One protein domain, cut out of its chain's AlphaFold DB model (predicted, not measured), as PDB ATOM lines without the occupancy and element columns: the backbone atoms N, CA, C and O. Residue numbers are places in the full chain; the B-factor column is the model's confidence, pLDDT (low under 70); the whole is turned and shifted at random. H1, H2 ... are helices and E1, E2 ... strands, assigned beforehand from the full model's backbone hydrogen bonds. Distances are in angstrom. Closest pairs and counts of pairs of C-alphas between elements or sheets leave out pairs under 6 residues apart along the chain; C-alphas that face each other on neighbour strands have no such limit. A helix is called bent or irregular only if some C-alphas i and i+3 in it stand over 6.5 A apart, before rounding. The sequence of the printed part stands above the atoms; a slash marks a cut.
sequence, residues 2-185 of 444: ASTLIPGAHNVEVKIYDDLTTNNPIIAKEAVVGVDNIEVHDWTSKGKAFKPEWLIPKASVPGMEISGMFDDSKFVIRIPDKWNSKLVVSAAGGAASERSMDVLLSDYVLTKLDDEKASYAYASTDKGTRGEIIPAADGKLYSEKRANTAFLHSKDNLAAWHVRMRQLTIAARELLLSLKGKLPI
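AT A GLANCE: This is residues 2 to 185 of the 444 residues of the protein "Tannase and feruloyl esterase" of Pelosinus sp. UFO1 (UniProt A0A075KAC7). A twisted sheet of five strands lies between two helices, with the long helix H4 packed on one face and the short helix H2 on the other, over the E5 and E4 part. H1 lies near H2, while two long links, residues 32 to 62 and residues 126 to 142, reach far from the body, the second leading to H3. The printed part has 184 residues with four named helices and five named strands, in the order E1, H1, E2, E3, E4, H2, E5, H3, H4. The sheet is mixed, in the order E1, E2, E3, E5, E4, and the class is mixed, helices and strands, with under half of the residues in named elements. The whole is compact, with a radius of gyration of the C-alphas of 17.4 A, and flat, with spans of 58 by 49 by 24 A.

HOW THE PARTS SIT: E1, residues 10 to 17, is an edge strand and the antiparallel neighbour of E2, residues 63 to 70; N 13 and O 67 are 2.9 A apart, within hydrogen-bond range. E2 and E3, residues 73 to 80, form a hairpin with a tight link, and N 66 and O 77 are within range at 2.8 A. E3 is also antiparallel to E5, residues 119 to 125, with N 78 and O 122 at 2.7 A. E5 is parallel to the other edge strand E4, residues 83 to 91, with N 88 and O 121 at 2.9 A. E4 bends by 67 degrees at residue 86, and E3 and E4 meet only through their tight link. H2, residues 102 to 110, is on the sheet at a height of 9.2 A, over E5 and E4, and runs along the strands, at 1 degree to E5 on the local plane. Its closest C-alphas to E5 are those of Leu 110 and Ser 119, 5.5 A. E4, H2 and E5 make a strand-helix-strand unit, two parallel neighbour strands with a helix between them in the chain, whose crossover is right-handed. H4, residues 158 to 180, is on the opposite face, giving three layers, helices on both faces of a sheet. The closest C-alphas of E3 and H4 are those of Ile 77 and Ala 172, 6.5 A. H1, residues 25 to 31, is not on the sheet; it is close to H2 but not clearly touching, with the C-alphas of Ala 31 and Asp 102 5.8 A apart. H3, residues 143 to 149, is not on the sheet and is apart from H4. Every O i to N i+4 pair is within hydrogen-bond range in H1, against 3 of 5 in H2, 17 of 19 in H4 and 0 of 3 in H3, where 3 of 4 O i to N i+3 pairs are.

IN THESE COORDINATES: E1 begins at C-alpha 10, (26.206, 29.563, 39.057), and measures 21.5 A; H1 measures 9.8 A. E2 measures 22.8 A, E3 23.3 A, E4 21.3 A and E5 20.0 A. H2 measures 9.8 A and is only just irregular, C-alphas 104 and 107 being 7.0 A apart. H3 measures 10.7 A and is irregular, C-alphas 144 and 147 being 7.7 A apart. H4, the longest helix, runs 33.2 A from C-alpha 158, (47.482, 29.498, 35.922), to C-alpha 180, (20.926, 12.438, 25.692).

THE WHOLE: The two C-alphas farthest apart are those of Asp 115 and Asp 138, 58.6 A. The printed part has no cut. The links H1 to E2 and E5 to H3 are long; in the first, residues 42 to 43 pair antiparallel with residues 49 to 50. The mean pLDDT of the printed part is 92.4, and residues 33 to 36 are under 70.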
ATOM      1  N   ALA A   2      23.584  28.573  43.389       70.69
ATOM      2  CA  ALA A   2      24.163  27.405  42.721       70.69
ATOM      3  C   ALA A   2      23.119  26.753  41.797       70.69
ATOM      4  O   ALA A   2      21.934  26.722  42.133       70.69
ATOM      5  N   SER A   3      23.551  26.285  40.629       78.38
ATOM      6  CA  SER A   3      22.692  25.643  39.636       78.38
ATOM      7  C   SER A   3      22.365  24.207  40.033       78.38
ATOM      8  O   SER A   3      23.225  23.472  40.515       78.38
ATOM      9  N   THR A   4      21.122  23.794  39.789       83.94
ATOM     10  CA  THR A   4      20.700  22.390  39.878       83.94
ATOM     11  C   THR A   4      20.982  21.612  38.591       83.94
ATOM     12  O   THR A   4      20.986  20.388  38.621       83.94
ATOM     13  N   LEU A   5      21.228  22.309  37.473       89.94
ATOM     14  CA  LEU A   5      21.502  21.705  36.166       89.94
ATOM     15  C   LEU A   5      22.977  21.312  36.009       89.94
ATOM     16  O   LEU A   5      23.280  20.274  35.434       89.94
ATOM     17  N   ILE A   6      23.888  22.145  36.517       95.19
ATOM     18  CA  ILE A   6      25.333  21.892  36.506       95.19
ATOM     19  C   ILE A   6      25.853  22.090  37.934       95.19
ATOM     20  O   ILE A   6      25.968  23.238  38.380       95.19
ATOM     21  N   PRO A   7      26.167  21.007  38.666       92.56
ATOM     22  CA  PRO A   7      26.698  21.102  40.019       92.56
ATOM     23  C   PRO A   7      27.950  21.986  40.094       92.56
ATOM     24  O   PRO A   7      28.860  21.880  39.276       92.56
ATOM     25  N   GLY A   8      27.996  22.878  41.085       93.56
ATOM     26  CA  GLY A   8      29.119  23.799  41.295       93.56
ATOM     27  C   GLY A   8      29.144  25.025  40.376       93.56
ATOM     28  O   GLY A   8      29.927  25.938  40.634       93.56
ATOM     29  N   ALA A   9      28.280  25.092  39.359       97.44
ATOM     30  CA  ALA A   9      28.123  26.286  38.539       97.44
ATOM     31  C   ALA A   9      27.105  27.265  39.145       97.44
ATOM     32  O   ALA A   9      26.191  26.882  39.880       97.44
ATOM     33  N   HIS A  10      27.215  28.540  38.789       97.25
ATOM     34  CA  HIS A  10      26.206  29.563  39.057       97.25
ATOM     35  C   HIS A  10      25.936  30.397  37.800       97.25
ATOM     36  O   HIS A  10      26.632  30.270  36.794       97.25
ATOM     37  N   ASN A  11      24.891  31.227  37.857       96.69
ATOM     38  CA  ASN A  11      24.435  32.064  36.740       96.69
ATOM     39  C   ASN A  11      24.197  31.247  35.460       96.69
ATOM     40  O   ASN A  11      24.533  31.692  34.368       96.69
ATOM     41  N   VAL A  12      23.663  30.032  35.618       97.81
ATOM     42  CA  VAL A  12      23.435  29.130  34.491       97.81
ATOM     43  C   VAL A  12      22.208  29.582  33.706       97.81
ATOM     44  O   VAL A  12      21.120  29.698  34.269       97.81
ATOM     45  N   GLU A  13      22.392  29.800  32.409       97.50
ATOM     46  CA  GLU A  13      21.343  30.113  31.441       97.50
ATOM     47  C   GLU A  13      21.248  28.994  30.403       97.50
ATOM     48  O   GLU A  13      22.260  28.433  29.991       97.50
ATOM     49  N   VAL A  14      20.029  28.692  29.957       97.88
ATOM     50  CA  VAL A  14      19.765  27.756  28.857       97.88
ATOM     51  C   VAL A  14      19.023  28.513  27.765       97.88
ATOM     52  O   VAL A  14      18.005  29.152  28.037       97.88
ATOM     53  N   LYS A  15      19.523  28.441  26.533       98.19
ATOM     54  CA  LYS A  15      18.921  29.049  25.343       98.19
ATOM     55  C   LYS A  15      18.795  27.998  24.251       98.19
ATOM     56  O   LYS A  15      19.690  27.181  24.070       98.19
ATOM     57  N   ILE A  16      17.675  28.017  23.539       98.38
ATOM     58  CA  ILE A  16      17.466  27.196  22.345       98.38
ATOM     59  C   ILE A  16      17.705  28.083  21.132       98.38
ATOM     60  O   ILE A  16      17.232  29.221  21.099       98.38
ATOM     61  N   TYR A  17      18.436  27.563  20.156       98.25
ATOM     62  CA  TYR A  17      18.739  28.258  18.918       98.25
ATOM     63  C   TYR A  17      18.416  27.371  17.720       98.25
ATOM     64  O   TYR A  17      18.714  26.177  17.725       98.25
ATOM     65  N   ASP A  18      17.880  27.987  16.667       98.00
ATOM     66  CA  ASP A  18      17.711  27.332  15.365       98.00
ATOM     67  C   ASP A  18      19.060  27.071  14.675       98.00
ATOM     68  O   ASP A  18      19.143  26.234  13.782       98.00
ATOM     69  N   ASP A  19      20.108  27.784  15.097       98.31
ATOM     70  CA  ASP A  19      21.486  27.610  14.650       98.31
ATOM     71  C   ASP A  19      22.464  27.946  15.791       98.31
ATOM     72  O   ASP A  19      22.458  29.061  16.325       98.31
ATOM     73  N   LEU A  20      23.284  26.967  16.177       98.56
ATOM     74  CA  LEU A  20      24.324  27.058  17.206       98.56
ATOM     75  C   LEU A  20      25.657  27.623  16.682       98.56
ATOM     76  O   LEU A  20      26.603  27.763  17.460       98.56
ATOM     77  N   THR A  21      25.760  27.925  15.386       97.81
ATOM     78  CA  THR A  21      26.964  28.494  14.759       97.81
ATOM     79  C   THR A  21      26.946  30.025  14.748       97.81
ATOM     80  O   THR A  21      25.934  30.666  15.044       97.81
ATOM     81  N   THR A  22      28.052  30.650  14.334       95.56
ATOM     82  CA  THR A  22      28.122  32.110  14.137       95.56
ATOM     83  C   THR A  22      27.330  32.625  12.927       95.56
ATOM     84  O   THR A  22      27.322  33.830  12.680       95.56
ATOM     85  N   ASN A  23      26.606  31.775  12.188       96.00
ATOM     86  CA  ASN A  23      25.555  32.259  11.281       96.00
ATOM     87  C   ASN A  23      24.388  32.891  12.059       96.00
ATOM     88  O   ASN A  23      23.700  33.775  11.545       96.00
ATOM     89  N   ASN A  24      24.179  32.480  13.312       96.81
ATOM     90  CA  ASN A  24      23.235  33.121  14.211       96.81
ATOM     91  C   ASN A  24      23.777  34.490  14.658       96.81
ATOM     92  O   ASN A  24      24.822  34.548  15.312       96.81
ATOM     93  N   PRO A  25      23.073  35.606  14.388       94.81
ATOM     94  CA  PRO A  25      23.581  36.950  14.664       94.81
ATOM     95  C   PRO A  25      23.796  37.237  16.155       94.81
ATOM     96  O   PRO A  25      24.610  38.098  16.493       94.81
ATOM     97  N   ILE A  26      23.095  36.534  17.054       94.19
ATOM     98  CA  ILE A  26      23.311  36.656  18.502       94.19
ATOM     99  C   ILE A  26      24.667  36.045  18.864       94.19
ATOM    100  O   ILE A  26      25.492  36.719  19.479       94.19
ATOM    101  N   ILE A  27      24.926  34.813  18.414       95.00
ATOM    102  CA  ILE A  27      26.190  34.106  18.656       95.00
ATOM    103  C   ILE A  27      27.351  34.842  17.976       95.00
ATOM    104  O   ILE A  27      28.375  35.087  18.608       95.00
ATOM    105  N   ALA A  28      27.174  35.286  16.728       92.25
ATOM    106  CA  ALA A  28      28.193  36.030  15.986       92.25
ATOM    107  C   ALA A  28      28.634  37.300  16.726       92.25
ATOM    108  O   ALA A  28      29.823  37.602  16.809       92.25
ATOM    109  N   LYS A  29      27.680  38.041  17.302       90.50
ATOM    110  CA  LYS A  29      27.971  39.258  18.066       90.50
ATOM    111  C   LYS A  29      28.789  38.967  19.328       90.50
ATOM    112  O   LYS A  29      29.631  39.782  19.700       90.50
ATOM    113  N   GLU A  30      28.541  37.838  19.988       87.38
ATOM    114  CA  GLU A  30      29.276  37.423  21.188       87.38
ATOM    115  C   GLU A  30      30.676  36.884  20.854       87.38
ATOM    116  O   GLU A  30      31.628  37.187  21.575       87.38
ATOM    117  N   ALA A  31      30.821  36.168  19.733       85.44
ATOM    118  CA  ALA A  31      32.085  35.602  19.256       85.44
ATOM    119  C   ALA A  31      33.157  36.664  18.950       85.44
ATOM    120  O   ALA A  31      34.331  36.456  19.241       85.44
ATOM    121  N   VAL A  32      32.752  37.838  18.446       70.56
ATOM    122  CA  VAL A  32      33.666  38.956  18.122       70.56
ATOM    123  C   VAL A  32      34.380  39.514  19.366       70.56
ATOM    124  O   VAL A  32      35.426  40.161  19.267       70.56
ATOM    125  N   VAL A  33      33.859  39.271  20.573       58.75
ATOM    126  CA  VAL A  33      34.435  39.805  21.810       58.75
ATOM    127  C   VAL A  33      35.673  38.993  22.230       58.75
ATOM    128  O   VAL A  33      35.585  38.055  23.027       58.75
ATOM    129  N   GLY A  34      36.852  39.425  21.766       49.75
ATOM    130  CA  GLY A  34      38.161  38.936  22.233       49.75
ATOM    131  C   GLY A  34      38.994  38.157  21.211       49.75
ATOM    132  O   GLY A  34      39.924  37.462  21.612       49.75
ATOM    133  N   VAL A  35      38.683  38.268  19.918       59.25
ATOM    134  CA  VAL A  35      39.362  37.567  18.808       59.25
ATOM    135  C   VAL A  35      40.421  38.410  18.082       59.25
ATOM    136  O   VAL A  35      40.831  38.043  16.987       59.25
ATOM    137  N   ASP A  36      40.900  39.512  18.677       63.84
ATOM    138  CA  ASP A  36      41.786  40.515  18.052       63.84
ATOM    139  C   ASP A  36      42.875  39.927  17.130       63.84
ATOM    140  O   ASP A  36      43.973  39.582  17.579       63.84
ATOM    141  N   ASN A  37      42.580  39.905  15.824       74.50
ATOM    142  CA  ASN A  37      43.416  39.412  14.724       74.50
ATOM    143  C   ASN A  37      43.824  37.928  14.796       74.50
ATOM    144  O   ASN A  37      44.743  37.519  14.091       74.50
ATOM    145  N   ILE A  38      43.168  37.102  15.613       81.69
ATOM    146  CA  ILE A  38      43.397  35.646  15.619       81.69
ATOM    147  C   ILE A  38      42.654  34.979  14.453       81.69
ATOM    148  O   ILE A  38      43.122  33.974  13.928       81.69
ATOM    149  N   GLU A  39      41.516  35.538  14.040       86.38
ATOM    150  CA  GLU A  39      40.711  35.038  12.924       86.38
ATOM    151  C   GLU A  39      41.324  35.357  11.560       86.38
ATOM    152  O   GLU A  39      41.912  36.418  11.357       86.38
ATOM    153  N   VAL A  40      41.129  34.450  10.600       90.50
ATOM    154  CA  VAL A  40      41.502  34.699   9.204       90.50
ATOM    155  C   VAL A  40      40.535  35.706   8.586       90.50
ATOM    156  O   VAL A  40      39.313  35.588   8.715       90.50
ATOM    157  N   HIS A  41      41.083  36.658   7.836       91.31
ATOM    158  CA  HIS A  41      40.316  37.627   7.068       91.31
ATOM    159  C   HIS A  41      40.788  37.676   5.621       91.31
ATOM    160  O   HIS A  41      41.982  37.573   5.346       91.31
ATOM    161  N   ASP A  42      39.843  37.912   4.717       91.81
ATOM    162  CA  ASP A  42      40.161  38.459   3.409       91.81
ATOM    163  C   ASP A  42      40.153  39.990   3.496       91.81
ATOM    164  O   ASP A  42      39.433  40.602   4.297       91.81
ATOM    165  N   TRP A  43      40.972  40.623   2.660       93.12
ATOM    166  CA  TRP A  43      41.213  42.058   2.712       93.12
ATOM    167  C   TRP A  43      40.850  42.720   1.395       93.12
ATOM    168  O   TRP A  43      41.300  42.334   0.319       93.12
ATOM    169  N   THR A  44      40.059  43.784   1.484       92.38
ATOM    170  CA  THR A  44      39.919  44.711   0.355       92.38
ATOM    171  C   THR A  44      41.227  45.476   0.142       92.38
ATOM    172  O   THR A  44      42.002  45.675   1.079       92.38
ATOM    173  N   SER A  45      41.428  46.027  -1.057       86.94
ATOM    174  CA  SER A  45      42.585  46.890  -1.356       86.94
ATOM    175  C   SER A  45      42.698  48.118  -0.440       86.94
ATOM    176  O   SER A  45      43.783  48.658  -0.260       86.94
ATOM    177  N   LYS A  46      41.590  48.547   0.181       88.31
ATOM    178  CA  LYS A  46      41.548  49.647   1.160       88.31
ATOM    179  C   LYS A  46      41.824  49.199   2.604       88.31
ATOM    180  O   LYS A  46      41.721  50.010   3.522       88.31
ATOM    181  N   GLY A  47      42.140  47.922   2.831       88.81
ATOM    182  CA  GLY A  47      42.432  47.371   4.157       88.81
ATOM    183  C   GLY A  47      41.203  47.171   5.046       88.81
ATOM    184  O   GLY A  47      41.329  47.173   6.267       88.81
ATOM    185  N   LYS A  48      40.006  47.025   4.459       91.56
ATOM    186  CA  LYS A  48      38.811  46.552   5.178       91.56
ATOM    187  C   LYS A  48      38.792  45.022   5.180       91.56
ATOM    188  O   LYS A  48      38.794  44.443   4.090       91.56
ATOM    189  N   ALA A  49      38.746  44.429   6.371       91.38
ATOM    190  CA  ALA A  49      38.614  42.991   6.594       91.38
ATOM    191  C   ALA A  49      37.186  42.491   6.323       91.38
ATOM    192  O   ALA A  49      36.211  43.212   6.568       91.38
ATOM    193  N   PHE A  50      37.067  41.249   5.859       90.75
ATOM    194  CA  PHE A  50      35.818  40.493   5.808       90.75
ATOM    195  C   PHE A  50      36.078  38.992   6.001       90.75
ATOM    196  O   PHE A  50      37.188  38.509   5.773       90.75
ATOM    197  N   LYS A  51      35.059  38.255   6.463       89.81
ATOM    198  CA  LYS A  51      35.150  36.807   6.702       89.81
ATOM    199  C   LYS A  51      35.293  36.074   5.355       89.81
ATOM    200  O   LYS A  51      34.443  36.298   4.489       89.81
ATOM    201  N   PRO A  52      36.319  35.222   5.165       91.94
ATOM    202  CA  PRO A  52      36.465  34.428   3.948       91.94
ATOM    203  C   PRO A  52      35.289  33.469   3.751       91.94
ATOM    204  O   PRO A  52      34.765  32.923   4.723       91.94
ATOM    205  N   GLU A  53      34.908  33.201   2.500       92.31
ATOM    206  CA  GLU A  53      33.746  32.353   2.191       92.31
ATOM    207  C   GLU A  53      33.880  30.930   2.751       92.31
ATOM    208  O   GLU A  53      32.899  30.359   3.232       92.31
ATOM    209  N   TRP A  54      35.083  30.356   2.708       91.81
ATOM    210  CA  TRP A  54      35.351  29.003   3.205       91.81
ATOM    211  C   TRP A  54      35.180  28.887   4.728       91.81
ATOM    212  O   TRP A  54      34.861  27.811   5.210       91.81
ATOM    213  N   LEU A  55      35.296  29.991   5.475       91.38
ATOM    214  CA  LEU A  55      35.144  30.015   6.935       91.38
ATOM    215  C   LEU A  55      33.679  30.189   7.384       91.38
ATOM    216  O   LEU A  55      33.372  30.153   8.576       91.38
ATOM    217  N   ILE A  56      32.754  30.442   6.455       92.81
ATOM    218  CA  ILE A  56      31.328  30.594   6.771       92.81
ATOM    219  C   ILE A  56      30.728  29.203   7.042       92.81
ATOM    220  O   ILE A  56      30.808  28.354   6.147       92.81
ATOM    221  N   PRO A  57      30.086  28.972   8.208       94.56
ATOM    222  CA  PRO A  57      29.430  27.703   8.512       94.56
ATOM    223  C   PRO A  57      28.448  27.307   7.401       94.56
ATOM    224  O   PRO A  57      27.540  28.064   7.053       94.56
ATOM    225  N   LYS A  58      28.644  26.120   6.816       90.62
ATOM    226  CA  LYS A  58      27.888  25.656   5.635       90.62
ATOM    227  C   LYS A  58      26.588  24.923   5.972       90.62
ATOM    228  O   LYS A  58      25.837  24.568   5.068       90.62
ATOM    229  N   ALA A  59      26.321  24.698   7.253       94.69
ATOM    230  CA  ALA A  59      25.103  24.071   7.738       94.69
ATOM    231  C   ALA A  59      24.585  24.821   8.966       94.69
ATOM    232  O   ALA A  59      25.381  25.294   9.775       94.69
ATOM    233  N   SER A  60      23.261  24.886   9.100       96.56
ATOM    234  CA  SER A  60      22.623  25.290  10.349       96.56
ATOM    235  C   SER A  60      22.537  24.089  11.287       96.56
ATOM    236  O   SER A  60      22.189  22.984  10.855       96.56
ATOM    237  N   VAL A  61      22.866  24.303  12.560       98.44
ATOM    238  CA  VAL A  61      22.892  23.250  13.580       98.44
ATOM    239  C   VAL A  61      21.966  23.647  14.729       98.44
ATOM    240  O   VAL A  61      22.415  24.347  15.637       98.44
ATOM    241  N   PRO A  62      20.687  23.230  14.723       98.56
ATOM    242  CA  PRO A  62      19.772  23.553  15.807       98.56
ATOM    243  C   PRO A  62      20.148  22.803  17.087       98.56
ATOM    244  O   PRO A  62      20.701  21.694  17.060       98.56
ATOM    245  N   GLY A  63      19.832  23.413  18.221       98.50
ATOM    246  CA  GLY A  63      19.982  22.775  19.517       98.50
ATOM    247  C   GLY A  63      19.973  23.762  20.666       98.50
ATOM    248  O   GLY A  63      19.397  24.848  20.593       98.50
ATOM    249  N   MET A  64      20.623  23.365  21.753       98.31
ATOM    250  CA  MET A  64      20.666  24.153  22.975       98.31
ATOM    251  C   MET A  64      22.069  24.616  23.314       98.31
ATOM    252  O   MET A  64      23.055  23.899  23.141       98.31
ATOM    253  N   GLU A  65      22.127  25.814  23.864       98.56
ATOM    254  CA  GLU A  65      23.307  26.394  24.460       98.56
ATOM    255  C   GLU A  65      23.065  26.606  25.952       98.56
ATOM    256  O   GLU A  65      22.060  27.190  26.361       98.56
ATOM    257  N   ILE A  66      24.000  26.127  26.761       98.56
ATOM    258  CA  ILE A  66      24.032  26.315  28.200       98.56
ATOM    259  C   ILE A  66      25.267  27.142  28.520       98.56
ATOM    260  O   ILE A  66      26.387  26.718  28.239       98.56
ATOM    261  N   SER A  67      25.081  28.310  29.114       98.19
ATOM    262  CA  SER A  67      26.177  29.151  29.590       98.19
ATOM    263  C   SER A  67      26.108  29.302  31.100       98.19
ATOM    264  O   SER A  67      25.072  29.062  31.716       98.19
ATOM    265  N   GLY A  68      27.226  29.650  31.723       97.81
ATOM    266  CA  GLY A  68      27.286  29.833  33.166       97.81
ATOM    267  C   GLY A  68      28.697  30.114  33.640       97.81
ATOM    268  O   GLY A  68      29.579  30.444  32.844       97.81
ATOM    269  N   MET A  69      28.900  30.005  34.951       97.56
ATOM    270  CA  MET A  69      30.192  30.265  35.574       97.56
ATOM    271  C   MET A  69      30.577  29.202  36.600       97.56
ATOM    272  O   MET A  69      29.734  28.761  37.381       97.56
ATOM    273  N   PHE A  70      31.860  28.845  36.624       96.69
ATOM    274  CA  PHE A  70      32.523  28.196  37.750       96.69
ATOM    275  C   PHE A  70      33.451  29.213  38.412       96.69
ATOM    276  O   PHE A  70      34.495  29.536  37.846       96.69
ATOM    277  N   ASP A  71      33.099  29.674  39.616       93.38
ATOM    278  CA  ASP A  71      33.819  30.761  40.296       93.38
ATOM    279  C   ASP A  71      33.863  32.013  39.394       93.38
ATOM    280  O   ASP A  71      32.822  32.525  38.989       93.38
ATOM    281  N   ASP A  72      35.043  32.490  39.021       91.50
ATOM    282  CA  ASP A  72      35.240  33.617  38.114       91.50
ATOM    283  C   ASP A  72      35.179  33.236  36.626       91.50
ATOM    284  O   ASP A  72      35.093  34.117  35.770       91.50
ATOM    285  N   SER A  73      35.200  31.943  36.300       95.50
ATOM    286  CA  SER A  73      35.340  31.470  34.926       95.50
ATOM    287  C   SER A  73      34.012  31.236  34.238       95.50
ATOM    288  O   SER A  73      33.196  30.440  34.701       95.50
ATOM    289  N   LYS A  74      33.827  31.870  33.082       96.81
ATOM    290  CA  LYS A  74      32.683  31.644  32.203       96.81
ATOM    291  C   LYS A  74      32.871  30.407  31.344       96.81
ATOM    292  O   LYS A  74      33.988  30.056  30.948       96.81
ATOM    293  N   PHE A  75      31.751  29.777  31.017       98.31
ATOM    294  CA  PHE A  75      31.696  28.702  30.045       98.31
ATOM    295  C   PHE A  75      30.471  28.787  29.138       98.31
ATOM    296  O   PHE A  75      29.450  29.384  29.483       98.31
ATOM    297  N   VAL A  76      30.582  28.099  28.006       98.50
ATOM    298  CA  VAL A  76      29.482  27.731  27.116       98.50
ATOM    299  C   VAL A  76      29.549  26.232  26.821       98.50
ATOM    300  O   VAL A  76      30.632  25.677  26.647       98.50
ATOM    301  N   ILE A  77      28.394  25.574  26.748       98.88
ATOM    302  CA  ILE A  77      28.206  24.192  26.299       98.88
ATOM    303  C   ILE A  77      27.093  24.196  25.247       98.88
ATOM    304  O   ILE A  77      25.973  24.608  25.528       98.88
ATOM    305  N   ARG A  78      27.389  23.733  24.036       98.88
ATOM    306  CA  ARG A  78      26.464  23.611  22.905       98.88
ATOM    307  C   ARG A  78      26.175  22.145  22.641       98.88
ATOM    308  O   ARG A  78      27.086  21.355  22.389       98.88
ATOM    309  N   ILE A  79      24.899  21.791  22.694       98.75
ATOM    310  CA  ILE A  79      24.413  20.432  22.485       98.75
ATOM    311  C   ILE A  79      23.459  20.461  21.286       98.75
ATOM    312  O   ILE A  79      22.348  20.983  21.419       98.75
ATOM    313  N   PRO A  80      23.856  19.905  20.129       98.69
ATOM    314  CA  PRO A  80      22.981  19.845  18.966       98.69
ATOM    315  C   PRO A  80      21.785  18.922  19.226       98.69
ATOM    316  O   PRO A  80      21.863  17.963  20.010       98.69
ATOM    317  N   ASP A  81      20.669  19.174  18.547       98.50
ATOM    318  CA  ASP A  81      19.487  18.308  18.622       98.50
ATOM    319  C   ASP A  81      19.836  16.884  18.186       98.50
ATOM    320  O   ASP A  81      19.629  15.922  18.938       98.50
ATOM    321  N   LYS A  82      20.483  16.778  17.023       98.38
ATOM    322  CA  LYS A  82      21.113  15.555  16.528       98.38
ATOM    323  C   LYS A  82      22.583  15.528  16.931       98.38
ATOM    324  O   LYS A  82      23.414  16.204  16.332       98.38
ATOM    325  N   TRP A  83      22.901  14.734  17.945       98.69
ATOM    326  CA  TRP A  83      24.250  14.611  18.488       98.69
ATOM    327  C   TRP A  83      24.916  13.303  18.055       98.69
ATOM    328  O   TRP A  83      24.390  12.222  18.318       98.69
ATOM    329  N   ASN A  84      26.107  13.395  17.462       98.50
ATOM    330  CA  ASN A  84      26.884  12.261  16.948       98.50
ATOM    331  C   ASN A  84      27.615  11.464  18.048       98.50
ATOM    332  O   ASN A  84      28.490  10.645  17.776       98.50
ATOM    333  N   SER A  85      27.257  11.678  19.316       98.56
ATOM    334  CA  SER A  85      27.875  11.053  20.494       98.56
ATOM    335  C   SER A  85      29.312  11.499  20.798       98.56
ATOM    336  O   SER A  85      29.956  10.897  21.657       98.56
ATOM    337  N   LYS A  86      29.835  12.544  20.146       98.88
ATOM    338  CA  LYS A  86      31.199  13.047  20.360       98.88
ATOM    339  C   LYS A  86      31.192  14.445  20.970       98.88
ATOM    340  O   LYS A  86      30.289  15.241  20.716       98.88
ATOM    341  N   LEU A  87      32.193  14.740  21.790       98.94
ATOM    342  CA  LEU A  87      32.360  16.024  22.468       98.94
ATOM    343  C   LEU A  87      33.707  16.640  22.080       98.94
ATOM    344  O   LEU A  87      34.729  15.959  22.111       98.94
ATOM    345  N   VAL A  88      33.713  17.928  21.755       98.94
ATOM    346  CA  VAL A  88      34.930  18.735  21.621       98.94
ATOM    347  C   VAL A  88      34.916  19.798  22.706       98.94
ATOM    348  O   VAL A  88      33.934  20.521  22.854       98.94
ATOM    349  N   VAL A  89      35.997  19.903  23.470       98.94
ATOM    350  CA  VAL A  89      36.152  20.935  24.492       98.94
ATOM    351  C   VAL A  89      37.334  21.849  24.180       98.94
ATOM    352  O   VAL A  89      38.336  21.424  23.605       98.94
ATOM    353  N   SER A  90      37.218  23.116  24.556       98.31
ATOM    354  CA  SER A  90      38.223  24.139  24.286       98.31
ATOM    355  C   SER A  90      38.404  25.080  25.471       98.31
ATOM    356  O   SER A  90      37.613  25.104  26.417       98.31
ATOM    357  N   ALA A  91      39.459  25.878  25.399       96.31
ATOM    358  CA  ALA A  91      39.727  26.956  26.323       96.31
ATOM    359  C   ALA A  91      40.261  28.173  25.563       96.31
ATOM    360  O   ALA A  91      40.979  28.040  24.571       96.31
ATOM    361  N   ALA A  92      39.937  29.364  26.056       92.94
ATOM    362  CA  ALA A  92      40.333  30.613  25.423       92.94
ATOM    363  C   ALA A  92      41.865  30.784  25.333       92.94
ATOM    364  O   ALA A  92      42.608  30.467  26.266       92.94
ATOM    365  N   GLY A  93      42.352  31.357  24.230       89.88
ATOM    366  CA  GLY A  93      43.724  31.865  24.138       89.88
ATOM    367  C   GLY A  93      43.896  33.158  24.946       89.88
ATOM    368  O   GLY A  93      42.936  33.897  25.160       89.88
ATOM    369  N   GLY A  94      45.116  33.458  25.403       87.75
ATOM    370  CA  GLY A  94      45.387  34.671  26.187       87.75
ATOM    371  C   GLY A  94      44.425  34.849  27.375       87.75
ATOM    372  O   GLY A  94      44.245  33.930  28.179       87.75
ATOM    373  N   ALA A  95      43.810  36.031  27.444       86.94
ATOM    374  CA  ALA A  95      42.735  36.405  28.369       86.94
ATOM    375  C   ALA A  95      41.398  36.628  27.622       86.94
ATOM    376  O   ALA A  95      40.617  37.512  27.979       86.94
ATOM    377  N   ALA A  96      41.168  35.897  26.525       89.38
ATOM    378  CA  ALA A  96      39.956  36.021  25.721       89.38
ATOM    379  C   ALA A  96      38.729  35.384  26.409       89.38
ATOM    380  O   ALA A  96      38.837  34.773  27.472       89.38
ATOM    381  N   SER A  97      37.543  35.580  25.827       91.75
ATOM    382  CA  SER A  97      36.285  35.027  26.347       91.75
ATOM    383  C   SER A  97      36.117  33.544  26.005       91.75
ATOM    384  O   SER A  97      36.757  33.021  25.097       91.75
ATOM    385  N   GLU A  98      35.173  32.882  26.665       94.62
ATOM    386  CA  GLU A  98      34.727  31.517  26.375       94.62
ATOM    387  C   GLU A  98      34.201  31.345  24.938       94.62
ATOM    388  O   GLU A  98      34.107  30.223  24.447       94.62
ATOM    389  N   ARG A  99      33.910  32.456  24.249       94.00
ATOM    390  CA  ARG A  99      33.429  32.523  22.863       94.00
ATOM    391  C   ARG A  99      34.543  32.727  21.835       94.00
ATOM    392  O   ARG A  99      34.284  32.685  20.638       94.00
ATOM    393  N   SER A 100      35.792  32.929  22.262       91.38
ATOM    394  CA  SER A 100      36.892  33.300  21.356       91.38
ATOM    395  C   SER A 100      37.275  32.216  20.346       91.38
ATOM    396  O   SER A 100      38.040  32.468  19.424       91.38
ATOM    397  N   MET A 101      36.813  30.987  20.567       93.00
ATOM    398  CA  MET A 101      37.064  29.834  19.703       93.00
ATOM    399  C   MET A 101      35.846  29.496  18.835       93.00
ATOM    400  O   MET A 101      35.837  28.460  18.174       93.00
ATOM    401  N   ASP A 102      34.818  30.352  18.813       94.88
ATOM    402  CA  ASP A 102      33.582  30.077  18.083       94.88
ATOM    403  C   ASP A 102      33.824  29.991  16.575       94.88
ATOM    404  O   ASP A 102      33.563  28.952  15.974       94.88
ATOM    405  N   VAL A 103      34.424  31.029  15.988       92.56
ATOM    406  CA  VAL A 103      34.762  31.062  14.553       92.56
ATOM    407  C   VAL A 103      35.895  30.088  14.205       92.56
ATOM    408  O   VAL A 103      35.952  29.578  13.092       92.56
ATOM    409  N   LEU A 104      36.805  29.831  15.149       92.25
ATOM    410  CA  LEU A 104      38.042  29.075  14.912       92.25
ATOM    411  C   LEU A 104      37.875  27.559  15.064       92.25
ATOM    412  O   LEU A 104      38.660  26.801  14.507       92.25
ATOM    413  N   LEU A 105      36.921  27.112  15.883       95.75
ATOM    414  CA  LEU A 105      36.752  25.699  16.216       95.75
ATOM    415  C   LEU A 105      35.286  25.300  16.366       95.75
ATOM    416  O   LEU A 105      34.905  24.279  15.802       95.75
ATOM    417  N   SER A 106      34.466  26.063  17.102       97.50
ATOM    418  CA  SER A 106      33.068  25.673  17.356       97.50
ATOM    419  C   SER A 106      32.286  25.521  16.056       97.50
ATOM    420  O   SER A 106      31.658  24.491  15.849       97.50
ATOM    421  N   ASP A 107      32.326  26.524  15.181       97.06
ATOM    422  CA  ASP A 107      31.659  26.513  13.878       97.06
ATOM    423  C   ASP A 107      32.094  25.311  13.043       97.06
ATOM    424  O   ASP A 107      31.267  24.581  12.492       97.06
ATOM    425  N   TYR A 108      33.405  25.080  13.004       96.94
ATOM    426  CA  TYR A 108      34.008  23.988  12.262       96.94
ATOM    427  C   TYR A 108      33.518  22.626  12.771       96.94
ATOM    428  O   TYR A 108      32.986  21.842  11.992       96.94
ATOM    429  N   VAL A 109      33.596  22.343  14.077       98.19
ATOM    430  CA  VAL A 109      33.173  21.033  14.609       98.19
ATOM    431  C   VAL A 109      31.654  20.866  14.642       98.19
ATOM    432  O   VAL A 109      31.166  19.757  14.438       98.19
ATOM    433  N   LEU A 110      30.884  21.941  14.833       98.56
ATOM    434  CA  LEU A 110      29.422  21.874  14.773       98.56
ATOM    435  C   LEU A 110      28.946  21.547  13.352       98.56
ATOM    436  O   LEU A 110      28.006  20.772  13.175       98.56
ATOM    437  N   THR A 111      29.607  22.072  12.323       97.38
ATOM    438  CA  THR A 111      29.227  21.809  10.924       97.38
ATOM    439  C   THR A 111      29.809  20.518  10.342       97.38
ATOM    440  O   THR A 111      29.482  20.151   9.211       97.38
ATOM    441  N   LYS A 112      30.590  19.760  11.124       95.62
ATOM    442  CA  LYS A 112      31.074  18.410  10.787       95.62
ATOM    443  C   LYS A 112      29.988  17.361  11.017       95.62
ATOM    444  O   LYS A 112      30.050  16.563  11.954       95.62
ATOM    445  N   LEU A 113      28.977  17.403  10.154       97.31
ATOM    446  CA  LEU A 113      27.835  16.500  10.193       97.31
ATOM    447  C   LEU A 113      28.210  15.098   9.698       97.31
ATOM    448  O   LEU A 113      28.854  14.966   8.659       97.31
ATOM    449  N   ASP A 114      27.763  14.067  10.411       96.75
ATOM    450  CA  ASP A 114      27.825  12.687   9.925       96.75
ATOM    451  C   ASP A 114      26.708  12.376   8.904       96.75
ATOM    452  O   ASP A 114      25.911  13.244   8.518       96.75
ATOM    453  N   ASP A 115      26.648  11.121   8.451       96.38
ATOM    454  CA  ASP A 115      25.670  10.652   7.463       96.38
ATOM    455  C   ASP A 115      24.211  10.819   7.939       96.38
ATOM    456  O   ASP A 115      23.311  11.030   7.122       96.38
ATOM    457  N   GLU A 116      23.965  10.821   9.254       96.88
ATOM    458  CA  GLU A 116      22.643  11.030   9.868       96.88
ATOM    459  C   GLU A 116      22.314  12.515  10.109       96.88
ATOM    460  O   GLU A 116      21.242  12.871  10.634       96.88
ATOM    461  N   LYS A 117      23.215  13.403   9.670       97.25
ATOM    462  CA  LYS A 117      23.204  14.844   9.935       97.25
ATOM    463  C   LYS A 117      23.326  15.171  11.423       97.25
ATOM    464  O   LYS A 117      22.781  16.179  11.871       97.25
ATOM    465  N   ALA A 118      24.003  14.321  12.190       98.19
ATOM    466  CA  ALA A 118      24.313  14.573  13.584       98.19
ATOM    467  C   ALA A 118      25.681  15.252  13.735       98.19
ATOM    468  O   ALA A 118      26.596  15.061  12.937       98.19
ATOM    469  N   SER A 119      25.798  16.083  14.765       98.44
ATOM    470  CA  SER A 119      26.912  17.002  14.989       98.44
ATOM    471  C   SER A 119      27.627  16.716  16.312       98.44
ATOM    472  O   SER A 119      27.071  16.063  17.202       98.44
ATOM    473  N   TYR A 120      28.857  17.213  16.453       98.88
ATOM    474  CA  TYR A 120      29.584  17.214  17.720       98.88
ATOM    475  C   TYR A 120      28.870  18.096  18.751       98.88
ATOM    476  O   TYR A 120      28.338  19.154  18.428       98.88
ATOM    477  N   ALA A 121      28.907  17.698  20.020       98.94
ATOM    478  CA  ALA A 121      28.716  18.657  21.104       98.94
ATOM    479  C   ALA A 121      30.008  19.469  21.282       98.94
ATOM    480  O   ALA A 121      31.105  18.936  21.097       98.94
ATOM    481  N   TYR A 122      29.885  20.736  21.667       98.94
ATOM    482  CA  TYR A 122      31.023  21.634  21.867       98.94
ATOM    483  C   TYR A 122      30.956  22.300  23.240       98.94
ATOM    484  O   TYR A 122      29.878  22.681  23.681       98.94
ATOM    485  N   ALA A 123      32.085  22.481  23.919       98.88
ATOM    486  CA  ALA A 123      32.145  23.262  25.149       98.88
ATOM    487  C   ALA A 123      33.411  24.118  25.212       98.88
ATOM    488  O   ALA A 123      34.470  23.699  24.753       98.88
ATOM    489  N   SER A 124      33.332  25.305  25.809       98.44
ATOM    490  CA  SER A 124      34.475  26.212  25.931       98.44
ATOM    491  C   SER A 124      34.440  27.020  27.224       98.44
ATOM    492  O   SER A 124      33.366  27.301  27.752       98.44
ATOM    493  N   THR A 125      35.618  27.381  27.740       98.00
ATOM    494  CA  THR A 125      35.801  28.194  28.953       98.00
ATOM    495  C   THR A 125      36.819  29.316  28.747       98.00
ATOM    496  O   THR A 125      37.805  29.159  28.026       98.00
ATOM    497  N   ASP A 126      36.619  30.452  29.421       94.75
ATOM    498  CA  ASP A 126      37.610  31.536  29.500       94.75
ATOM    499  C   ASP A 126      38.746  31.263  30.512       94.75
ATOM    500  O   ASP A 126      39.774  31.950  30.510       94.75
ATOM    501  N   LYS A 127      38.600  30.218  31.340       94.06
ATOM    502  CA  LYS A 127      39.506  29.804  32.423       94.06
ATOM    503  C   LYS A 127      39.627  30.785  33.610       94.06
ATOM    504  O   LYS A 127      40.519  30.597  34.432       94.06
ATOM    505  N   GLY A 128      38.784  31.815  33.716       86.50
ATOM    506  CA  GLY A 128      38.706  32.735  34.870       86.50
ATOM    507  C   GLY A 128      39.511  34.029  34.728       86.50
ATOM    508  O   GLY A 128      38.985  35.127  34.889       86.50
ATOM    509  N   THR A 129      40.761  33.963  34.286       86.75
ATOM    510  CA  THR A 129      41.682  35.119  34.269       86.75
ATOM    511  C   THR A 129      41.509  36.022  33.037       86.75
ATOM    512  O   THR A 129      42.439  36.221  32.249       86.75
ATOM    513  N   ARG A 130      40.303  36.552  32.819       86.12
ATOM    514  CA  ARG A 130      39.999  37.470  31.705       86.12
ATOM    515  C   ARG A 130      40.502  38.899  31.960       86.12
ATOM    516  O   ARG A 130      40.542  39.715  31.043       86.12
ATOM    517  N   GLY A 131      40.829  39.213  33.212       87.12
ATOM    518  CA  GLY A 131      41.116  40.565  33.680       87.12
ATOM    519  C   GLY A 131      39.866  41.431  33.812       87.12
ATOM    520  O   GLY A 131      38.751  41.039  33.438       87.12
ATOM    521  N   GLU A 132      40.066  42.630  34.336       87.88
ATOM    522  CA  GLU A 132      39.038  43.600  34.704       87.88
ATOM    523  C   GLU A 132      39.242  44.933  33.978       87.88
ATOM    524  O   GLU A 132      40.368  45.339  33.681       87.88
ATOM    525  N   ILE A 133      38.137  45.626  33.693       87.88
ATOM    526  CA  ILE A 133      38.167  46.986  33.147       87.88
ATOM    527  C   ILE A 133      38.081  47.940  34.337       87.88
ATOM    528  O   ILE A 133      36.992  48.211  34.841       87.88
ATOM    529  N   ILE A 134      39.241  48.404  34.790       86.06
ATOM    530  CA  ILE A 134      39.389  49.311  35.934       86.06
ATOM    531  C   ILE A 134      40.036  50.636  35.504       86.06
ATOM    532  O   ILE A 134      40.718  50.665  34.473       86.06
ATOM    533  N   PRO A 135      39.825  51.734  36.257       85.81
ATOM    534  CA  PRO A 135      40.522  52.991  36.013       85.81
ATOM    535  C   PRO A 135      42.040  52.824  36.100       85.81
ATOM    536  O   PRO A 135      42.556  52.192  37.019       85.81
ATOM    537  N   ALA A 136      42.738  53.409  35.137       81.81
ATOM    538  CA  ALA A 136      44.176  53.622  35.169       81.81
ATOM    539  C   ALA A 136      44.582  54.745  36.140       81.81
ATOM    540  O   ALA A 136      43.727  55.473  36.647       81.81
ATOM    541  N   ALA A 137      45.893  54.950  36.323       79.94
ATOM    542  CA  ALA A 137      46.433  56.064  37.110       79.94
ATOM    543  C   ALA A 137      45.986  57.447  36.589       79.94
ATOM    544  O   ALA A 137      45.833  58.380  37.375       79.94
ATOM    545  N   ASP A 138      45.701  57.579  35.287       85.25
ATOM    546  CA  ASP A 138      45.153  58.807  34.688       85.25
ATOM    547  C   ASP A 138      43.619  58.954  34.839       85.25
ATOM    548  O   ASP A 138      43.021  59.898  34.316       85.25
ATOM    549  N   GLY A 139      42.971  58.019  35.541       86.56
ATOM    550  CA  GLY A 139      41.535  57.991  35.807       86.56
ATOM    551  C   GLY A 139      40.665  57.452  34.666       86.56
ATOM    552  O   GLY A 139      39.443  57.399  34.822       86.56
ATOM    553  N   LYS A 140      41.239  57.044  33.524       87.62
ATOM    554  CA  LYS A 140      40.473  56.555  32.361       87.62
ATOM    555  C   LYS A 140      40.340  55.035  32.332       87.62
ATOM    556  O   LYS A 140      41.135  54.304  32.914       87.62
ATOM    557  N   LEU A 141      39.327  54.558  31.606       87.06
ATOM    558  CA  LEU A 141      39.106  53.137  31.336       87.06
ATOM    559  C   LEU A 141      39.710  52.750  29.983       87.06
ATOM    560  O   LEU A 141      39.408  53.377  28.968       87.06
ATOM    561  N   TYR A 142      40.496  51.675  29.977       82.12
ATOM    562  CA  TYR A 142      41.145  51.121  28.787       82.12
ATOM    563  C   TYR A 142      40.666  49.687  28.554       82.12
ATOM    564  O   TYR A 142      41.313  48.718  28.957       82.12
ATOM    565  N   SER A 143      39.493  49.540  27.937       81.62
ATOM    566  CA  SER A 143      38.856  48.234  27.705       81.62
ATOM    567  C   SER A 143      39.728  47.281  26.882       81.62
ATOM    568  O   SER A 143      39.718  46.075  27.113       81.62
ATOM    569  N   GLU A 144      40.513  47.814  25.949       77.62
ATOM    570  CA  GLU A 144      41.461  47.079  25.110       77.62
ATOM    571  C   GLU A 144      42.680  46.560  25.887       77.62
ATOM    572  O   GLU A 144      43.335  45.614  25.457       77.62
ATOM    573  N   LYS A 145      42.960  47.128  27.067       78.44
ATOM    574  CA  LYS A 145      44.046  46.702  27.963       78.44
ATOM    575  C   LYS A 145      43.574  45.778  29.080       78.44
ATOM    576  O   LYS A 145      44.345  45.478  29.986       78.44
ATOM    577  N   ARG A 146      42.338  45.275  29.012       84.19
ATOM    578  CA  ARG A 146      41.762  44.365  30.015       84.19
ATOM    579  C   ARG A 146      42.684  43.188  30.368       84.19
ATOM    580  O   ARG A 146      42.771  42.806  31.524       84.19
ATOM    581  N   ALA A 147      43.397  42.621  29.395       84.44
ATOM    582  CA  ALA A 147      44.296  41.488  29.635       84.44
ATOM    583  C   ALA A 147      45.481  41.813  30.572       84.44
ATOM    584  O   ALA A 147      46.056  40.905  31.174       84.44
ATOM    585  N   ASN A 148      45.838  43.091  30.734       82.12
ATOM    586  CA  ASN A 148      46.926  43.512  31.618       82.12
ATOM    587  C   ASN A 148      46.590  43.300  33.098       82.12
ATOM    588  O   ASN A 148      47.493  43.150  33.911       82.12
ATOM    589  N   THR A 149      45.304  43.223  33.441       84.62
ATOM    590  CA  THR A 149      44.817  42.987  34.805       84.62
ATOM    591  C   THR A 149      44.381  41.534  35.027       84.62
ATOM    592  O   THR A 149      43.730  41.230  36.020       84.62
ATOM    593  N   ALA A 150      44.740  40.606  34.126       87.00
ATOM    594  CA  ALA A 150      44.346  39.192  34.193       87.00
ATOM    595  C   ALA A 150      44.794  38.449  35.464       87.00
ATOM    596  O   ALA A 150      44.188  37.439  35.809       87.00
ATOM    597  N   PHE A 151      45.841  38.939  36.131       87.44
ATOM    598  CA  PHE A 151      46.398  38.365  37.358       87.44
ATOM    599  C   PHE A 151      46.487  39.389  38.491       87.44
ATOM    600  O   PHE A 151      47.429  39.368  39.284       87.44
ATOM    601  N   LEU A 152      45.547  40.336  38.522       83.06
ATOM    602  CA  LEU A 152      45.543  41.424  39.496       83.06
ATOM    603  C   LEU A 152      45.329  40.913  40.927       83.06
ATOM    604  O   LEU A 152      45.881  41.476  41.873       83.06
ATOM    605  N   HIS A 153      44.547  39.845  41.099       83.75
ATOM    606  CA  HIS A 153      44.202  39.325  42.415       83.75
ATOM    607  C   HIS A 153      45.123  38.184  42.826       83.75
ATOM    608  O   HIS A 153      45.538  37.344  42.028       83.75
ATOM    609  N   SER A 154      45.392  38.083  44.129       80.50
ATOM    610  CA  SER A 154      46.264  37.041  44.688       80.50
ATOM    611  C   SER A 154      45.801  35.617  44.349       80.50
ATOM    612  O   SER A 154      46.639  34.731  44.149       80.50
ATOM    613  N   LYS A 155      44.480  35.411  44.229       83.62
ATOM    614  CA  LYS A 155      43.853  34.133  43.859       83.62
ATOM    615  C   LYS A 155      43.978  33.776  42.373       83.62
ATOM    616  O   LYS A 155      43.868  32.597  42.044       83.62
ATOM    617  N   ASP A 156      44.222  34.750  41.494       88.44
ATOM    618  CA  ASP A 156      44.320  34.515  40.051       88.44
ATOM    619  C   ASP A 156      45.569  33.688  39.782       88.44
ATOM    620  O   ASP A 156      46.667  34.091  40.155       88.44
ATOM    621  N   ASN A 157      45.447  32.513  39.172       88.81
ATOM    622  CA  ASN A 157      46.600  31.645  38.965       88.81
ATOM    623  C   ASN A 157      46.413  30.741  37.750       88.81
ATOM    624  O   ASN A 157      45.310  30.262  37.492       88.81
ATOM    625  N   LEU A 158      47.511  30.416  37.063       92.25
ATOM    626  CA  LEU A 158      47.482  29.498  35.922       92.25
ATOM    627  C   LEU A 158      46.985  28.105  36.328       92.25
ATOM    628  O   LEU A 158      46.280  27.465  35.558       92.25
ATOM    629  N   ALA A 159      47.272  27.652  37.555       93.75
ATOM    630  CA  ALA A 159      46.779  26.360  38.040       93.75
ATOM    631  C   ALA A 159      45.241  26.282  38.075       93.75
ATOM    632  O   ALA A 159      44.674  25.201  37.896       93.75
ATOM    633  N   ALA A 160      44.551  27.416  38.262       94.44
ATOM    634  CA  ALA A 160      43.093  27.456  38.215       94.44
ATOM    635  C   ALA A 160      42.576  27.084  36.820       94.44
ATOM    636  O   ALA A 160      41.535  26.443  36.718       94.44
ATOM    637  N   TRP A 161      43.324  27.383  35.750       96.38
ATOM    638  CA  TRP A 161      42.921  27.051  34.384       96.38
ATOM    639  C   TRP A 161      42.702  25.551  34.188       96.38
ATOM    640  O   TRP A 161      41.740  25.155  33.533       96.38
ATOM    641  N   HIS A 162      43.540  24.714  34.806       96.69
ATOM    642  CA  HIS A 162      43.410  23.256  34.736       96.69
ATOM    643  C   HIS A 162      42.144  22.786  35.455       96.69
ATOM    644  O   HIS A 162      41.411  21.933  34.958       96.69
ATOM    645  N   VAL A 163      41.853  23.392  36.611       96.88
ATOM    646  CA  VAL A 163      40.639  23.109  37.382       96.88
ATOM    647  C   VAL A 163      39.396  23.489  36.577       96.88
ATOM    648  O   VAL A 163      38.487  22.669  36.468       96.88
ATOM    649  N   ARG A 164      39.365  24.681  35.964       97.56
ATOM    650  CA  ARG A 164      38.221  25.134  35.148       97.56
ATOM    651  C   ARG A 164      38.017  24.270  33.914       97.56
ATOM    652  O   ARG A 164      36.885  23.899  33.618       97.56
ATOM    653  N   MET A 165      39.102  23.869  33.254       98.25
ATOM    654  CA  MET A 165      39.031  22.948  32.121       98.25
ATOM    655  C   MET A 165      38.445  21.586  32.520       98.25
ATOM    656  O   MET A 165      37.549  21.067  31.845       98.25
ATOM    657  N   ARG A 166      38.903  21.020  33.645       98.38
ATOM    658  CA  ARG A 166      38.382  19.755  34.182       98.38
ATOM    659  C   ARG A 166      36.903  19.869  34.558       98.38
ATOM    660  O   ARG A 166      36.117  19.005  34.176       98.38
ATOM    661  N   GLN A 167      36.516  20.943  35.252       98.31
ATOM    662  CA  GLN A 167      35.121  21.214  35.629       98.31
ATOM    663  C   GLN A 167      34.211  21.296  34.403       98.31
ATOM    664  O   GLN A 167      33.195  20.606  34.359       98.31
ATOM    665  N   LEU A 168      34.605  22.067  33.384       98.75
ATOM    666  CA  LEU A 168      33.865  22.161  32.128       98.75
ATOM    667  C   LEU A 168      33.703  20.791  31.459       98.75
ATOM    668  O   LEU A 168      32.605  20.438  31.033       98.75
ATOM    669  N   THR A 169      34.790  20.023  31.364       98.81
ATOM    670  CA  THR A 169      34.783  18.726  30.673       98.81
ATOM    671  C   THR A 169      33.849  17.737  31.371       98.81
ATOM    672  O   THR A 169      33.056  17.070  30.708       98.81
ATOM    673  N   ILE A 170      33.893  17.666  32.706       98.62
ATOM    674  CA  ILE A 170      32.991  16.817  33.498       98.62
ATOM    675  C   ILE A 170      31.542  17.280  33.332       98.62
ATOM    676  O   ILE A 170      30.689  16.472  32.972       98.62
ATOM    677  N   ALA A 171      31.272  18.577  33.492       98.56
ATOM    678  CA  ALA A 171      29.927  19.134  33.368       98.56
ATOM    679  C   ALA A 171      29.300  18.873  31.992       98.56
ATOM    680  O   ALA A 171      28.145  18.467  31.906       98.56
ATOM    681  N   ALA A 172      30.059  19.049  30.907       98.75
ATOM    682  CA  ALA A 172      29.575  18.768  29.557       98.75
ATOM    683  C   ALA A 172      29.240  17.279  29.366       98.75
ATOM    684  O   ALA A 172      28.210  16.945  28.781       98.75
ATOM    685  N   ARG A 173      30.074  16.373  29.894       98.69
ATOM    686  CA  ARG A 173      29.832  14.922  29.836       98.69
ATOM    687  C   ARG A 173      28.595  14.517  30.638       98.69
ATOM    688  O   ARG A 173      27.779  13.749  30.135       98.69
ATOM    689  N   GLU A 174      28.440  15.041  31.850       98.06
ATOM    690  CA  GLU A 174      27.286  14.766  32.715       98.06
ATOM    691  C   GLU A 174      25.984  15.328  32.136       98.06
ATOM    692  O   GLU A 174      24.960  14.647  32.158       98.06
ATOM    693  N   LEU A 175      26.022  16.519  31.530       97.94
ATOM    694  CA  LEU A 175      24.875  17.069  30.812       97.94
ATOM    695  C   LEU A 175      24.470  16.204  29.624       97.94
ATOM    696  O   LEU A 175      23.286  15.939  29.443       97.94
ATOM    697  N   LEU A 176      25.430  15.732  28.828       98.56
ATOM    698  CA  LEU A 176      25.140  14.829  27.714       98.56
ATOM    699  C   LEU A 176      24.550  13.505  28.211       98.56
ATOM    700  O   LEU A 176      23.570  13.029  27.641       98.56
ATOM    701  N   LEU A 177      25.048  12.962  29.326       98.06
ATOM    702  CA  LEU A 177      24.441  11.795  29.966       98.06
ATOM    703  C   LEU A 177      22.997  12.071  30.399       98.06
ATOM    704  O   LEU A 177      22.107  11.288  30.075       98.06
ATOM    705  N   SER A 178      22.750  13.186  31.083       96.56
ATOM    706  CA  SER A 178      21.420  13.538  31.585       96.56
ATOM    707  C   SER A 178      20.419  13.851  30.470       96.56
ATOM    708  O   SER A 178      19.247  13.510  30.598       96.56
ATOM    709  N   LEU A 179      20.848  14.531  29.404       96.56
ATOM    710  CA  LEU A 179      19.964  15.064  28.359       96.56
ATOM    711  C   LEU A 179      19.840  14.140  27.146       96.56
ATOM    712  O   LEU A 179      18.817  14.150  26.468       96.56
ATOM    713  N   LYS A 180      20.882  13.357  26.843       97.25
ATOM    714  CA  LYS A 180      20.926  12.438  25.692       97.25
ATOM    715  C   LYS A 180      20.966  10.965  26.111       97.25
ATOM    716  O   LYS A 180      21.012  10.093  25.246       97.25
ATOM    717  N   GLY A 181      20.950  10.677  27.416       97.81
ATOM    718  CA  GLY A 181      20.874   9.324  27.976       97.81
ATOM    719  C   GLY A 181      22.171   8.515  27.892       97.81
ATOM    720  O   GLY A 181      22.163   7.326  28.203       97.81
ATOM    721  N   LYS A 182      23.284   9.119  27.454       97.81
ATOM    722  CA  LYS A 182      24.581   8.444  27.304       97.81
ATOM    723  C   LYS A 182      25.753   9.417  27.406       97.81
ATOM    724  O   LYS A 182      25.647  10.575  27.010       97.81
ATOM    725  N   LEU A 183      26.884   8.917  27.896       98.38
ATOM    726  CA  LEU A 183      28.153   9.643  27.863       98.38
ATOM    727  C   LEU A 183      28.692   9.747  26.424       98.38
ATOM    728  O   LEU A 183      28.368   8.894  25.591       98.38
ATOM    729  N   PRO A 184      29.540  10.751  26.123       98.56
ATOM    730  CA  PRO A 184      30.240  10.808  24.847       98.56
ATOM    731  C   PRO A 184      31.099   9.562  24.634       98.56
ATOM    732  O   PRO A 184      31.833   9.154  25.534       98.56
ATOM    733  N   ILE A 185      31.050   8.993  23.429       98.44
ATOM    734  CA  ILE A 185      31.916   7.870  23.037       98.44
ATOM    735  C   ILE A 185      33.345   8.332  22.737       98.44
ATOM    736  O   ILE A 185      34.273   7.531  22.812       98.44
TER     737      ILE A 185